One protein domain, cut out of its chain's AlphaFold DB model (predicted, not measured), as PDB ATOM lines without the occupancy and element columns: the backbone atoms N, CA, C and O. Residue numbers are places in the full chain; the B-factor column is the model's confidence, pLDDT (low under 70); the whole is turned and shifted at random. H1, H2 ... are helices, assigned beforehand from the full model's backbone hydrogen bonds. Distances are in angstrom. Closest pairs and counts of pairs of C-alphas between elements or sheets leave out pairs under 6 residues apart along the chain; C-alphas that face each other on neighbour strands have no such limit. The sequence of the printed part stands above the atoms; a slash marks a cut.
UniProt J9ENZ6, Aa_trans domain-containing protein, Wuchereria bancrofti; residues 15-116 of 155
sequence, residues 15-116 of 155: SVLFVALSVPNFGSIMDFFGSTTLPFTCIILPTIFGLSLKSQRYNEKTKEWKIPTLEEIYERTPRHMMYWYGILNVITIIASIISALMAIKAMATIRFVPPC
ATOM      1  N   SER A  15     111.794 122.266  56.877       85.44
ATOM      2  CA  SER A  15     110.715 123.245  57.059       85.44
ATOM      3  C   SER A  15     111.181 124.670  56.762       85.44
ATOM      4  O   SER A  15     110.470 125.411  56.090       85.44
ATOM      5  N   VAL A  16     112.364 125.060  57.245       85.19
ATOM      6  CA  VAL A  16     112.940 126.385  56.972       85.19
ATOM      7  C   VAL A  16     113.238 126.532  55.485       85.19
ATOM      8  O   VAL A  16     112.891 127.552  54.903       85.19
ATOM      9  N   LEU A  17     113.816 125.505  54.855       85.00
ATOM     10  CA  LEU A  17     114.089 125.494  53.421       85.00
ATOM     11  C   LEU A  17     112.795 125.600  52.600       85.00
ATOM     12  O   LEU A  17     112.736 126.374  51.653       85.00
ATOM     13  N   PHE A  18     111.744 124.876  52.983       82.75
ATOM     14  CA  PHE A  18     110.442 124.922  52.317       82.75
ATOM     15  C   PHE A  18     109.799 126.309  52.409       82.75
ATOM     16  O   PHE A  18     109.366 126.857  51.397       82.75
ATOM     17  N   VAL A  19     109.778 126.908  53.604       80.19
ATOM     18  CA  VAL A  19     109.289 128.284  53.798       80.19
ATOM     19  C   VAL A  19     110.142 129.268  53.002       80.19
ATOM     20  O   VAL A  19     109.597 130.161  52.357       80.19
ATOM     21  N   ALA A  20     111.460 129.066  52.982       75.94
ATOM     22  CA  ALA A  20     112.375 129.930  52.260       75.94
ATOM     23  C   ALA A  20     112.207 129.886  50.742       75.94
ATOM     24  O   ALA A  20     112.359 130.899  50.067       75.94
ATOM     25  N   LEU A  21     111.856 128.721  50.215       72.44
ATOM     26  CA  LEU A  21     111.558 128.525  48.806       72.44
ATOM     27  C   LEU A  21     110.144 128.992  48.426       72.44
ATOM     28  O   LEU A  21     109.922 129.349  47.273       72.44
ATOM     29  N   SER A  22     109.193 128.986  49.367       71.75
ATOM     30  CA  SER A  22     107.780 129.306  49.104       71.75
ATOM     31  C   SER A  22     107.445 130.795  49.223       71.75
ATOM     32  O   SER A  22     106.442 131.232  48.663       71.75
ATOM     33  N   VAL A  23     108.233 131.574  49.971       69.75
ATOM     34  CA  VAL A  23     107.881 132.954  50.332       69.75
ATOM     35  C   VAL A  23     108.837 133.956  49.671       69.75
ATOM     36  O   VAL A  23     110.013 133.988  50.025       69.75
ATOM     37  N   PRO A  24     108.349 134.843  48.783       61.66
ATOM     38  CA  PRO A  24     109.188 135.842  48.116       61.66
ATOM     39  C   PRO A  24     109.597 137.015  49.029       61.66
ATOM     40  O   PRO A  24     110.593 137.677  48.757       61.66
ATOM     41  N   ASN A  25     108.863 137.274  50.123       68.69
ATOM     42  CA  ASN A  25     109.156 138.340  51.093       68.69
ATOM     43  C   ASN A  25     109.229 137.814  52.537       68.69
ATOM     44  O   ASN A  25     108.233 137.779  53.259       68.69
ATOM     45  N   PHE A  26     110.433 137.463  52.994       74.44
ATOM     46  CA  PHE A  26     110.680 137.078  54.392       74.44
ATOM     47  C   PHE A  26     110.403 138.196  55.398       74.44
ATOM     48  O   PHE A  26     110.059 137.908  56.544       74.44
ATOM     49  N   GLY A  27     110.554 139.457  54.978       80.44
ATOM     50  CA  GLY A  27     110.424 140.625  55.852       80.44
ATOM     51  C   GLY A  27     109.058 140.687  56.522       80.44
ATOM     52  O   GLY A  27     108.967 140.651  57.742       80.44
ATOM     53  N   SER A  28     107.980 140.632  55.743       82.38
ATOM     54  CA  SER A  28     106.629 140.713  56.297       82.38
ATOM     55  C   SER A  28     106.291 139.519  57.215       82.38
ATOM     56  O   SER A  28     105.458 139.650  58.109       82.38
ATOM     57  N   ILE A  29     106.920 138.343  57.024       84.56
ATOM     58  CA  ILE A  29     106.661 137.151  57.856       84.56
ATOM     59  C   ILE A  29     107.367 137.352  59.188       84.56
ATOM     60  O   ILE A  29     106.785 137.119  60.247       84.56
ATOM     61  N   MET A  30     108.615 137.814  59.126       87.50
ATOM     62  CA  MET A  30     109.399 138.181  60.292       87.50
ATOM     63  C   MET A  30     108.700 139.274  61.104       87.50
ATOM     64  O   MET A  30     108.630 139.156  62.323       87.50
ATOM     65  N   ASP A  31     108.098 140.265  60.446       89.44
ATOM     66  CA  ASP A  31     107.332 141.324  61.106       89.44
ATOM     67  C   ASP A  31     106.059 140.788  61.775       89.44
ATOM     68  O   ASP A  31     105.715 141.187  62.891       89.44
ATOM     69  N   PHE A  32     105.370 139.832  61.149       90.25
ATOM     70  CA  PHE A  32     104.201 139.175  61.738       90.25
ATOM     71  C   PHE A  32     104.565 138.326  62.968       90.25
ATOM     72  O   PHE A  32     103.968 138.476  64.037       90.25
ATOM     73  N   PHE A  33     105.572 137.454  62.863       91.06
ATOM     74  CA  PHE A  33     106.025 136.648  64.002       91.06
ATOM     75  C   PHE A  33     106.662 137.507  65.098       91.06
ATOM     76  O   PHE A  33     106.470 137.235  66.284       91.06
ATOM     77  N   GLY A  34     107.371 138.568  64.719       91.69
ATOM     78  CA  GLY A  34     107.958 139.541  65.632       91.69
ATOM     79  C   GLY A  34     106.886 140.287  66.421       91.69
ATOM     80  O   GLY A  34     106.930 140.306  67.649       91.69
ATOM     81  N   SER A  35     105.871 140.821  65.742       92.69
ATOM     82  CA  SER A  35     104.757 141.534  66.384       92.69
ATOM     83  C   SER A  35     103.820 140.639  67.197       92.69
ATOM     84  O   SER A  35     103.084 141.153  68.027       92.69
ATOM     85  N   THR A  36     103.844 139.317  67.022       92.19
ATOM     86  CA  THR A  36     103.018 138.387  67.814       92.19
ATOM     87  C   THR A  36     103.795 137.700  68.929       92.19
ATOM     88  O   THR A  36     103.263 137.518  70.011       92.19
ATOM     89  N   THR A  37     105.058 137.332  68.733       93.44
ATOM     90  CA  THR A  37     105.801 136.531  69.724       93.44
ATOM     91  C   THR A  37     106.585 137.402  70.704       93.44
ATOM     92  O   THR A  37     106.623 137.115  71.905       93.44
ATOM     93  N   LEU A  38     107.191 138.493  70.220       93.56
ATOM     94  CA  LEU A  38     107.979 139.400  71.058       93.56
ATOM     95  C   LEU A  38     107.148 140.102  72.137       93.56
ATOM     96  O   LEU A  38     107.573 140.071  73.286       93.56
ATOM     97  N   PRO A  39     105.972 140.695  71.864       92.62
ATOM     98  CA  PRO A  39     105.211 141.369  72.917       92.62
ATOM     99  C   PRO A  39     104.707 140.394  73.983       92.62
ATOM    100  O   PRO A  39     104.727 140.706  75.176       92.62
ATOM    101  N   PHE A  40     104.341 139.174  73.589       90.12
ATOM    102  CA  PHE A  40     103.957 138.136  74.542       90.12
ATOM    103  C   PHE A  40     105.127 137.711  75.432       90.12
ATOM    104  O   PHE A  40     104.966 137.575  76.643       90.12
ATOM    105  N   THR A  41     106.323 137.569  74.865       92.62
ATOM    106  CA  THR A  41     107.494 137.088  75.613       92.62
ATOM    107  C   THR A  41     108.194 138.192  76.407       92.62
ATOM    108  O   THR A  41     108.686 137.943  77.501       92.62
ATOM    109  N   CYS A  42     108.245 139.415  75.884       91.38
ATOM    110  CA  CYS A  42     109.016 140.517  76.462       91.38
ATOM    111  C   CYS A  42     108.186 141.427  77.370       91.38
ATOM    112  O   CYS A  42     108.757 142.137  78.193       91.38
ATOM    113  N   ILE A  43     106.857 141.433  77.231       92.00
ATOM    114  CA  ILE A  43     105.982 142.324  78.003       92.00
ATOM    115  C   ILE A  43     104.988 141.522  78.838       92.00
ATOM    116  O   ILE A  43     104.962 141.672  80.061       92.00
ATOM    117  N   ILE A  44     104.221 140.618  78.226       88.88
ATOM    118  CA  ILE A  44     103.207 139.846  78.960       88.88
ATOM    119  C   ILE A  44     103.879 138.881  79.949       88.88
ATOM    120  O   ILE A  44     103.542 138.868  81.132       88.88
ATOM    121  N   LEU A  45     104.888 138.125  79.507       88.75
ATOM    122  CA  LEU A  45     105.586 137.169  80.367       88.75
ATOM    123  C   LEU A  45     106.261 137.855  81.576       88.75
ATOM    124  O   LEU A  45     105.952 137.482  82.708       88.75
ATOM    125  N   PRO A  46     107.115 138.889  81.429       88.62
ATOM    126  CA  PRO A  46     107.825 139.457  82.573       88.62
ATOM    127  C   PRO A  46     106.897 140.216  83.520       88.62
ATOM    128  O   PRO A  46     107.174 140.279  84.715       88.62
ATOM    129  N   THR A  47     105.772 140.751  83.030       86.88
ATOM    130  CA  THR A  47     104.774 141.387  83.901       86.88
ATOM    131  C   THR A  47     104.037 140.358  84.757       86.88
ATOM    132  O   THR A  47     103.929 140.553  85.967       86.88
ATOM    133  N   ILE A  48     103.621 139.221  84.187       83.88
ATOM    134  CA  ILE A  48     102.979 138.132  84.942       83.88
ATOM    135  C   ILE A  48     103.959 137.498  85.933       83.88
ATOM    136  O   ILE A  48     103.635 137.349  87.114       83.88
ATOM    137  N   PHE A  49     105.166 137.145  85.486       85.25
ATOM    138  CA  PHE A  49     106.169 136.528  86.355       85.25
ATOM    139  C   PHE A  49     106.678 137.505  87.418       85.25
ATOM    140  O   PHE A  49     106.837 137.112  88.569       85.25
ATOM    141  N   GLY A  50     106.862 138.784  87.086       84.19
ATOM    142  CA  GLY A  50     107.249 139.814  88.049       84.19
ATOM    143  C   GLY A  50     106.208 140.009  89.156       84.19
ATOM    144  O   GLY A  50     106.564 140.079  90.332       84.19
ATOM    145  N   LEU A  51     104.917 140.029  88.806       79.12
ATOM    146  CA  LEU A  51     103.825 140.085  89.786       79.12
ATOM    147  C   LEU A  51     103.719 138.792  90.605       79.12
ATOM    148  O   LEU A  51     103.513 138.848  91.819       79.12
ATOM    149  N   SER A  52     103.921 137.638  89.968       78.50
ATOM    150  CA  SER A  52     103.912 136.333  90.638       78.50
ATOM    151  C   SER A  52     105.045 136.222  91.660       78.50
ATOM    152  O   SER A  52     104.793 135.876  92.805       78.50
ATOM    153  N   LEU A  53     106.276 136.601  91.301       79.12
ATOM    154  CA  LEU A  53     107.429 136.588  92.211       79.12
ATOM    155  C   LEU A  53     107.267 137.591  93.361       79.12
ATOM    156  O   LEU A  53     107.579 137.275  94.504       79.12
ATOM    157  N   LYS A  54     106.738 138.792  93.095       74.00
ATOM    158  CA  LYS A  54     106.536 139.814  94.137       74.00
ATOM    159  C   LYS A  54     105.443 139.439  95.145       74.00
ATOM    160  O   LYS A  54     105.472 139.908  96.280       74.00
ATOM    161  N   SER A  55     104.482 138.616  94.732       69.25
ATOM    162  CA  SER A  55     103.391 138.120  95.578       69.25
ATOM    163  C   SER A  55     103.689 136.766  96.232       69.25
ATOM    164  O   SER A  55     102.904 136.322  97.073       69.25
ATOM    165  N   GLN A  56     104.825 136.126  95.919       68.81
ATOM    166  CA  GLN A  56     105.254 134.918  96.617       68.81
ATOM    167  C   GLN A  56     105.484 135.223  98.096       68.81
ATOM    168  O   GLN A  56     106.304 136.060  98.472       68.81
ATOM    169  N   ARG A  57     104.764 134.501  98.953       64.12
ATOM    170  CA  ARG A  57     104.943 134.563 100.399       64.12
ATOM    171  C   ARG A  57     105.183 133.162 100.927       64.12
ATOM    172  O   ARG A  57     104.467 132.225 100.577       64.12
ATOM    173  N   TYR A  58     106.185 133.039 101.786       58.19
ATOM    174  CA  TYR A  58     106.431 131.813 102.527       58.19
ATOM    175  C   TYR A  58     105.266 131.580 103.496       58.19
ATOM    176  O   TYR A  58     104.957 132.439 104.325       58.19
ATOM    177  N   ASN A  59     104.566 130.456 103.339       58.59
ATOM    178  CA  ASN A  59     103.392 130.140 104.142       58.59
ATOM    179  C   ASN A  59     103.826 129.311 105.354       58.59
ATOM    180  O   ASN A  59     104.076 128.111 105.252       58.59
ATOM    181  N   GLU A  60     103.940 129.962 106.510       58.69
ATOM    182  CA  GLU A  60     104.496 129.359 107.731       58.69
ATOM    183  C   GLU A  60     103.678 128.159 108.246       58.69
ATOM    184  O   GLU A  60     104.221 127.270 108.897       58.69
ATOM    185  N   LYS A  61     102.387 128.079 107.888       57.88
ATOM    186  CA  LYS A  61     101.493 126.976 108.277       57.88
ATOM    187  C   LYS A  61     101.691 125.691 107.466       57.88
ATOM    188  O   LYS A  61     101.436 124.616 107.994       57.88
ATOM    189  N   THR A  62     102.137 125.793 106.216       61.34
ATOM    190  CA  THR A  62     102.302 124.643 105.305       61.34
ATOM    191  C   THR A  62     103.761 124.351 104.963       61.34
ATOM    192  O   THR A  62     104.032 123.300 104.405       61.34
ATOM    193  N   LYS A  63     104.711 125.236 105.321       58.16
ATOM    194  CA  LYS A  63     106.156 125.129 105.006       58.16
ATOM    195  C   LYS A  63     106.472 124.930 103.513       58.16
ATOM    196  O   LYS A  63     107.562 124.492 103.160       58.16
ATOM    197  N   GLU A  64     105.545 125.300 102.635       64.81
ATOM    198  CA  GLU A  64     105.671 125.154 101.186       64.81
ATOM    199  C   GLU A  64     105.544 126.515 100.492       64.81
ATOM    200  O   GLU A  64     104.781 127.395 100.909       64.81
ATOM    201  N   TRP A  65     106.303 126.691  99.409       57.81
ATOM    202  CA  TRP A  65     106.196 127.849  98.527       57.81
ATOM    203  C   TRP A  65     104.925 127.720  97.682       57.81
ATOM    204  O   TRP A  65     104.925 127.075  96.635       57.81
ATOM    205  N   LYS A  66     103.824 128.321  98.138       65.38
ATOM    206  CA  LYS A  66     102.567 128.335  97.382       65.38
ATOM    207  C   LYS A  66     102.704 129.287  96.192       65.38
ATOM    208  O   LYS A  66     102.984 130.473  96.374       65.38
ATOM    209  N   ILE A  67     102.507 128.770  94.981       64.62
ATOM    210  CA  ILE A  67     102.401 129.593  93.771       64.62
ATOM    211  C   ILE A  67     101.117 130.424  93.916       64.62
ATOM    212  O   ILE A  67     100.052 129.835  94.120       64.62
ATOM    213  N   PRO A  68     101.200 131.765  93.893       64.19
ATOM    214  CA  PRO A  68     100.039 132.610  94.124       64.19
ATOM    215  C   PRO A  68      99.039 132.465  92.974       64.19
ATOM    216  O   PRO A  68      99.405 132.470  91.797       64.19
ATOM    217  N   THR A  69      97.763 132.322  93.323       68.62
ATOM    218  CA  THR A  69      96.665 132.246  92.352       68.62
ATOM    219  C   THR A  69      96.438 133.635  91.749       68.62
ATOM    220  O   THR A  69      96.516 134.620  92.478       68.62
ATOM    221  N   LEU A  70      96.128 133.751  90.449       63.12
ATOM    222  CA  LEU A  70      95.947 135.056  89.771       63.12
ATOM    223  C   LEU A  70      94.949 135.986  90.492       63.12
ATOM    224  O   LEU A  70      95.122 137.204  90.495       63.12
ATOM    225  N   GLU A  71      93.949 135.406  91.151       59.97
ATOM    226  CA  GLU A  71      92.955 136.116  91.957       59.97
ATOM    227  C   GLU A  71      93.548 136.696  93.260       59.97
ATOM    228  O   GLU A  71      93.360 137.877  93.554       59.97
ATOM    229  N   GLU A  72      94.382 135.927  93.978       61.44
ATOM    230  CA  GLU A  72      95.120 136.402  95.163       61.44
ATOM    231  C   GLU A  72      96.126 137.510  94.797       61.44
ATOM    232  O   GLU A  72      96.381 138.410  95.599       61.44
ATOM    233  N   ILE A  73      96.684 137.483  93.580       65.50
ATOM    234  CA  ILE A  73      97.601 138.516  93.075       65.50
ATOM    235  C   ILE A  73      96.856 139.833  92.842       65.50
ATOM    236  O   ILE A  73      97.360 140.891  93.226       65.50
ATOM    237  N   TYR A  74      95.661 139.787  92.248       66.88
ATOM    238  CA  TYR A  74      94.858 140.979  91.956       66.88
ATOM    239  C   TYR A  74      94.398 141.693  93.232       66.88
ATOM    240  O   TYR A  74      94.455 142.920  93.321       66.88
ATOM    241  N   GLU A  75      93.992 140.934  94.249       69.31
ATOM    242  CA  GLU A  75      93.498 141.493  95.509       69.31
ATOM    243  C   GLU A  75      94.628 142.048  96.395       69.31
ATOM    244  O   GLU A  75      94.443 143.023  97.126       69.31
ATOM    245  N   ARG A  76      95.828 141.455  96.321       64.75
ATOM    246  CA  ARG A  76      96.976 141.825  97.170       64.75
ATOM    247  C   ARG A  76      97.914 142.864  96.557       64.75
ATOM    248  O   ARG A  76      98.685 143.479  97.297       64.75
ATOM    249  N   THR A  77      97.887 143.066  95.241       69.69
ATOM    250  CA  THR A  77      98.779 144.021  94.564       69.69
ATOM    251  C   THR A  77      98.273 145.459  94.742       69.69
ATOM    252  O   THR A  77      97.090 145.730  94.532       69.69
ATOM    253  N   PRO A  78      99.136 146.434  95.099       72.44
ATOM    254  CA  PRO A  78      98.711 147.823  95.225       72.44
ATOM    255  C   PRO A  78      98.188 148.367  93.884       72.44
ATOM    256  O   PRO A  78      98.863 148.270  92.854       72.44
ATOM    257  N   ARG A  79      96.995 148.985  93.909       72.81
ATOM    258  CA  ARG A  79      96.235 149.388  92.706       72.81
ATOM    259  C   ARG A  79      97.027 150.234  91.704       72.81
ATOM    260  O   ARG A  79      96.847 150.059  90.506       72.81
ATOM    261  N   HIS A  80      97.929 151.103  92.165       77.75
ATOM    262  CA  HIS A  80      98.731 151.958  91.282       77.75
ATOM    263  C   HIS A  80      99.715 151.157  90.410       77.75
ATOM    264  O   HIS A  80      99.867 151.449  89.229       77.75
ATOM    265  N   MET A  81     100.360 150.127  90.966       81.62
ATOM    266  CA  MET A  81     101.355 149.322  90.250       81.62
ATOM    267  C   MET A  81     100.681 148.403  89.231       81.62
ATOM    268  O   MET A  81     101.142 148.279  88.099       81.62
ATOM    269  N   MET A  82      99.546 147.813  89.613       82.81
ATOM    270  CA  MET A  82      98.752 146.982  88.711       82.81
ATOM    271  C   MET A  82      98.149 147.798  87.562       82.81
ATOM    272  O   MET A  82      98.151 147.339  86.423       82.81
ATOM    273  N   TYR A  83      97.710 149.030  87.837       86.88
ATOM    274  CA  TYR A  83      97.205 149.946  86.815       86.88
ATOM    275  C   TYR A  83      98.271 150.283  85.760       86.88
ATOM    276  O   TYR A  83      98.003 150.168  84.566       86.88
ATOM    277  N   TRP A  84      99.501 150.604  86.179       89.12
ATOM    278  CA  TRP A  84     100.606 150.888  85.254       89.12
ATOM    279  C   TRP A  84     100.975 149.694  84.363       89.12
ATOM    280  O   TRP A  84     101.089 149.854  83.146       89.12
ATOM    281  N   TYR A  85     101.118 148.488  84.925       88.25
ATOM    282  CA  TYR A  85     101.398 147.291  84.119       88.25
ATOM    283  C   TYR A  85     100.228 146.890  83.218       88.25
ATOM    284  O   TYR A  85     100.453 146.395  82.113       88.25
ATOM    285  N   GLY A  86      98.991 147.122  83.662       89.06
ATOM    286  CA  GLY A  86      97.791 146.913  82.857       89.06
ATOM    287  C   GLY A  86      97.768 147.820  81.629       89.06
ATOM    288  O   GLY A  86      97.624 147.325  80.514       89.06
ATOM    289  N   ILE A  87      98.003 149.124  81.808       92.31
ATOM    290  CA  ILE A  87      98.090 150.084  80.694       92.31
ATOM    291  C   ILE A  87      99.171 149.669  79.695       92.31
ATOM    292  O   ILE A  87      98.918 149.649  78.492       92.31
ATOM    293  N   LEU A  88     100.362 149.313  80.181       92.25
ATOM    294  CA  LEU A  88     101.483 148.934  79.323       92.25
ATOM    295  C   LEU A  88     101.139 147.699  78.472       92.25
ATOM    296  O   LEU A  88     101.366 147.704  77.260       92.25
ATOM    297  N   ASN A  89     100.517 146.679  79.069       92.44
ATOM    298  CA  ASN A  89     100.042 145.498  78.344       92.44
ATOM    299  C   ASN A  89      98.960 145.847  77.309       92.44
ATOM    300  O   ASN A  89      99.035 145.378  76.178       92.44
ATOM    301  N   VAL A  90      97.991 146.704  77.650       94.31
ATOM    302  CA  VAL A  90      96.929 147.123  76.716       94.31
ATOM    303  C   VAL A  90      97.509 147.863  75.508       94.31
ATOM    304  O   VAL A  90      97.203 147.503  74.373       94.31
ATOM    305  N   ILE A  91      98.390 148.845  75.729       94.94
ATOM    306  CA  ILE A  91      99.056 149.583  74.640       94.94
ATOM    307  C   ILE A  91      99.851 148.620  73.752       94.94
ATOM    308  O   ILE A  91      99.785 148.705  72.526       94.94
ATOM    309  N   THR A  92     100.552 147.667  74.367       94.06
ATOM    310  CA  THR A  92     101.327 146.644  73.656       94.06
ATOM    311  C   THR A  92     100.436 145.779  72.772       94.06
ATOM    312  O   THR A  92     100.765 145.571  71.607       94.06
ATOM    313  N   ILE A  93      99.298 145.303  73.281       94.69
ATOM    314  CA  ILE A  93      98.356 144.483  72.510       94.69
ATOM    315  C   ILE A  93      97.820 145.272  71.311       94.69
ATOM    316  O   ILE A  93      97.815 144.753  70.197       94.69
ATOM    317  N   ILE A  94      97.439 146.538  71.507       95.94
ATOM    318  CA  ILE A  94      96.942 147.396  70.421       95.94
ATOM    319  C   ILE A  94      98.016 147.583  69.341       95.94
ATOM    320  O   ILE A  94      97.743 147.361  68.162       95.94
ATOM    321  N   ALA A  95      99.246 147.931  69.733       93.75
ATOM    322  CA  ALA A  95     100.363 148.093  68.802       93.75
ATOM    323  C   ALA A  95     100.664 146.793  68.035       93.75
ATOM    324  O   ALA A  95     100.826 146.813  66.817       93.75
ATOM    325  N   SER A  96     100.648 145.657  68.736       93.81
ATOM    326  CA  SER A  96     100.877 144.325  68.161       93.81
ATOM    327  C   SER A  96      99.830 143.972  67.106       93.81
ATOM    328  O   SER A  96     100.179 143.505  66.024       93.81
ATOM    329  N   ILE A  97      98.549 144.245  67.382       95.00
ATOM    330  CA  ILE A  97      97.447 144.006  66.440       95.00
ATOM    331  C   ILE A  97      97.615 144.872  65.188       95.00
ATOM    332  O   ILE A  97      97.481 144.365  64.077       95.00
ATOM    333  N   ILE A  98      97.938 146.160  65.345       94.69
ATOM    334  CA  ILE A  98      98.144 147.067  64.206       94.69
ATOM    335  C   ILE A  98      99.290 146.560  63.325       94.69
ATOM    336  O   ILE A  98      99.116 146.424  62.113       94.69
ATOM    337  N   SER A  99     100.438 146.228  63.921       92.94
ATOM    338  CA  SER A  99     101.589 145.690  63.192       92.94
ATOM    339  C   SER A  99     101.268 144.370  62.490       92.94
ATOM    340  O   SER A  99     101.598 144.213  61.315       92.94
ATOM    341  N   ALA A 100     100.559 143.453  63.155       92.50
ATOM    342  CA  ALA A 100     100.153 142.184  62.564       92.50
ATOM    343  C   ALA A 100      99.221 142.389  61.358       92.50
ATOM    344  O   ALA A 100      99.404 141.754  60.322       92.50
ATOM    345  N   LEU A 101      98.259 143.313  61.448       91.75
ATOM    346  CA  LEU A 101      97.359 143.636  60.338       91.75
ATOM    347  C   LEU A 101      98.100 144.262  59.153       91.75
ATOM    348  O   LEU A 101      97.788 143.941  58.006       91.75
ATOM    349  N   MET A 102      99.082 145.131  59.407       88.88
ATOM    350  CA  MET A 102      99.917 145.704  58.347       88.88
ATOM    351  C   MET A 102     100.758 144.631  57.656       88.88
ATOM    352  O   MET A 102     100.797 144.588  56.427       88.88
ATOM    353  N   ALA A 103     101.354 143.717  58.426       87.69
ATOM    354  CA  ALA A 103     102.110 142.593  57.890       87.69
ATOM    355  C   ALA A 103     101.225 141.661  57.046       87.69
ATOM    356  O   ALA A 103     101.595 141.315  55.929       87.69
ATOM    357  N   ILE A 104     100.019 141.319  57.517       86.31
ATOM    358  CA  ILE A 104      99.062 140.487  56.766       86.31
ATOM    359  C   ILE A 104      98.646 141.164  55.458       86.31
ATOM    360  O   ILE A 104      98.603 140.517  54.413       86.31
ATOM    361  N   LYS A 105      98.352 142.469  55.490       84.50
ATOM    362  CA  LYS A 105      98.017 143.215  54.270       84.50
ATOM    363  C   LYS A 105      99.180 143.226  53.288       84.50
ATOM    364  O   LYS A 105      98.940 143.033  52.102       84.50
ATOM    365  N   ALA A 106     100.407 143.383  53.782       78.12
ATOM    366  CA  ALA A 106     101.606 143.302  52.963       78.12
ATOM    367  C   ALA A 106     101.780 141.920  52.320       78.12
ATOM    368  O   ALA A 106     102.260 141.878  51.200       78.12
ATOM    369  N   MET A 107     101.344 140.823  52.959       73.31
ATOM    370  CA  MET A 107     101.313 139.481  52.347       73.31
ATOM    371  C   MET A 107     100.249 139.324  51.274       73.31
ATOM    372  O   MET A 107     100.491 138.704  50.244       73.31
ATOM    373  N   ALA A 108      99.049 139.833  51.543       72.06
ATOM    374  CA  ALA A 108      97.894 139.627  50.681       72.06
ATOM    375  C   ALA A 108      97.994 140.417  49.366       72.06
ATOM    376  O   ALA A 108      97.380 140.033  48.373       72.06
ATOM    377  N   THR A 109      98.748 141.519  49.351       65.31
ATOM    378  CA  THR A 109      98.938 142.362  48.162       65.31
ATOM    379  C   THR A 109     100.123 141.946  47.291       65.31
ATOM    380  O   THR A 109     100.250 142.457  46.176       65.31
ATOM    381  N   ILE A 110     100.970 141.011  47.739       59.75
ATOM    382  CA  ILE A 110     102.030 140.452  46.895       59.75
ATOM    383  C   ILE A 110     101.354 139.502  45.917       59.75
ATOM    384  O   ILE A 110     100.837 138.454  46.301       59.75
ATOM    385  N   ARG A 111     101.331 139.863  44.634       47.62
ATOM    386  CA  ARG A 111     100.895 138.917  43.612       47.62
ATOM    387  C   ARG A 111     101.794 137.691  43.658       47.62
ATOM    388  O   ARG A 111     103.006 137.821  43.796       47.62
ATOM    389  N   PHE A 112     101.162 136.522  43.606       51.50
ATOM    390  CA  PHE A 112     101.785 135.206  43.691       51.50
ATOM    391  C   PHE A 112     102.804 135.024  42.557       51.50
ATOM    392  O   PHE A 112     102.487 134.475  41.505       51.50
ATOM    393  N   VAL A 113     104.023 135.523  42.758       54.34
ATOM    394  CA  VAL A 113     105.161 135.201  41.903       54.34
ATOM    395  C   VAL A 113     105.459 133.719  42.137       54.34
ATOM    396  O   VAL A 113     105.592 133.314  43.297       54.34
ATOM    397  N   PRO A 114     105.505 132.889  41.082       55.69
ATOM    398  CA  PRO A 114     105.782 131.466  41.222       55.69
ATOM    399  C   PRO A 114     107.114 131.257  41.959       55.69
ATOM    400  O   PRO A 114     108.078 131.975  41.680       55.69
ATOM    401  N   PRO A 115     107.194 130.308  42.909       57.12
ATOM    402  CA  PRO A 115     108.398 130.132  43.706       57.12
ATOM    403  C   PRO A 115     109.595 129.705  42.840       57.12
ATOM    404  O   PRO A 115     109.460 128.916  41.905       57.12
ATOM    405  N   CYS A 116     110.797 130.201  43.146       56.50
ATOM    406  CA  CYS A 116     111.968 130.077  42.262       56.50
ATOM    407  C   CYS A 116     112.392 128.624  41.948       56.50
ATOM    408  O   CYS A 116     113.085 128.378  40.968       56.50
TER     409      CYS A 116
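What this domain is: This is residues 15 to 116 of the 155 residues of the protein "Aa_trans domain-containing protein" of Wuchereria bancrofti (UniProt J9ENZ6). Two long helices, H2 and H4, lie side by side as a rod, with short H3 packed on one end of H2, short H1 near its other end, and residues 59 to 64 sticking out. The 102 printed residues hold four named helices, H1 to H4 in chain order, and no named strand: all helix. The whole is extended, with radius of gyration of the C-alphas 20.6 A and spans of 67 by 29 by 15 A.

Where its parts are: H2, residues 26 to 55, begins at C-alpha (110.680, 137.078, 54.392), runs 41.8 A and has a kink of 30 degrees near residue 33. H4, residues 79 to 108, runs 43.2 A to C-alpha (97.894, 139.627, 50.681). H1 is residues 15 to 22, H3 residues 70 to 76.

How they stand to each other: H2 and H4 touch, opposite ways at a shallow tilt of 14 degrees; their closest C-alphas, Ser 35 and Ser 96, are 5.1 A apart. H3 touches H2 at its residues 51 to 55 alone, closest C-alphas Ser 55 and Ile 73, 6.3 A. H1 is close to but not clearly touching H2, closest C-alphas Ala 20 and Phe 26, 7.6 A. Every O i to N i+4 pair is within hydrogen-bond range in H1, H3 and H4, and 21 of 26 in H2.

The domain as a whole: The printed part has no cut. The link H2 to H3 is long. pLDDT is under 70 at residues 23 to 25, 55 to 77 and 109 to 116.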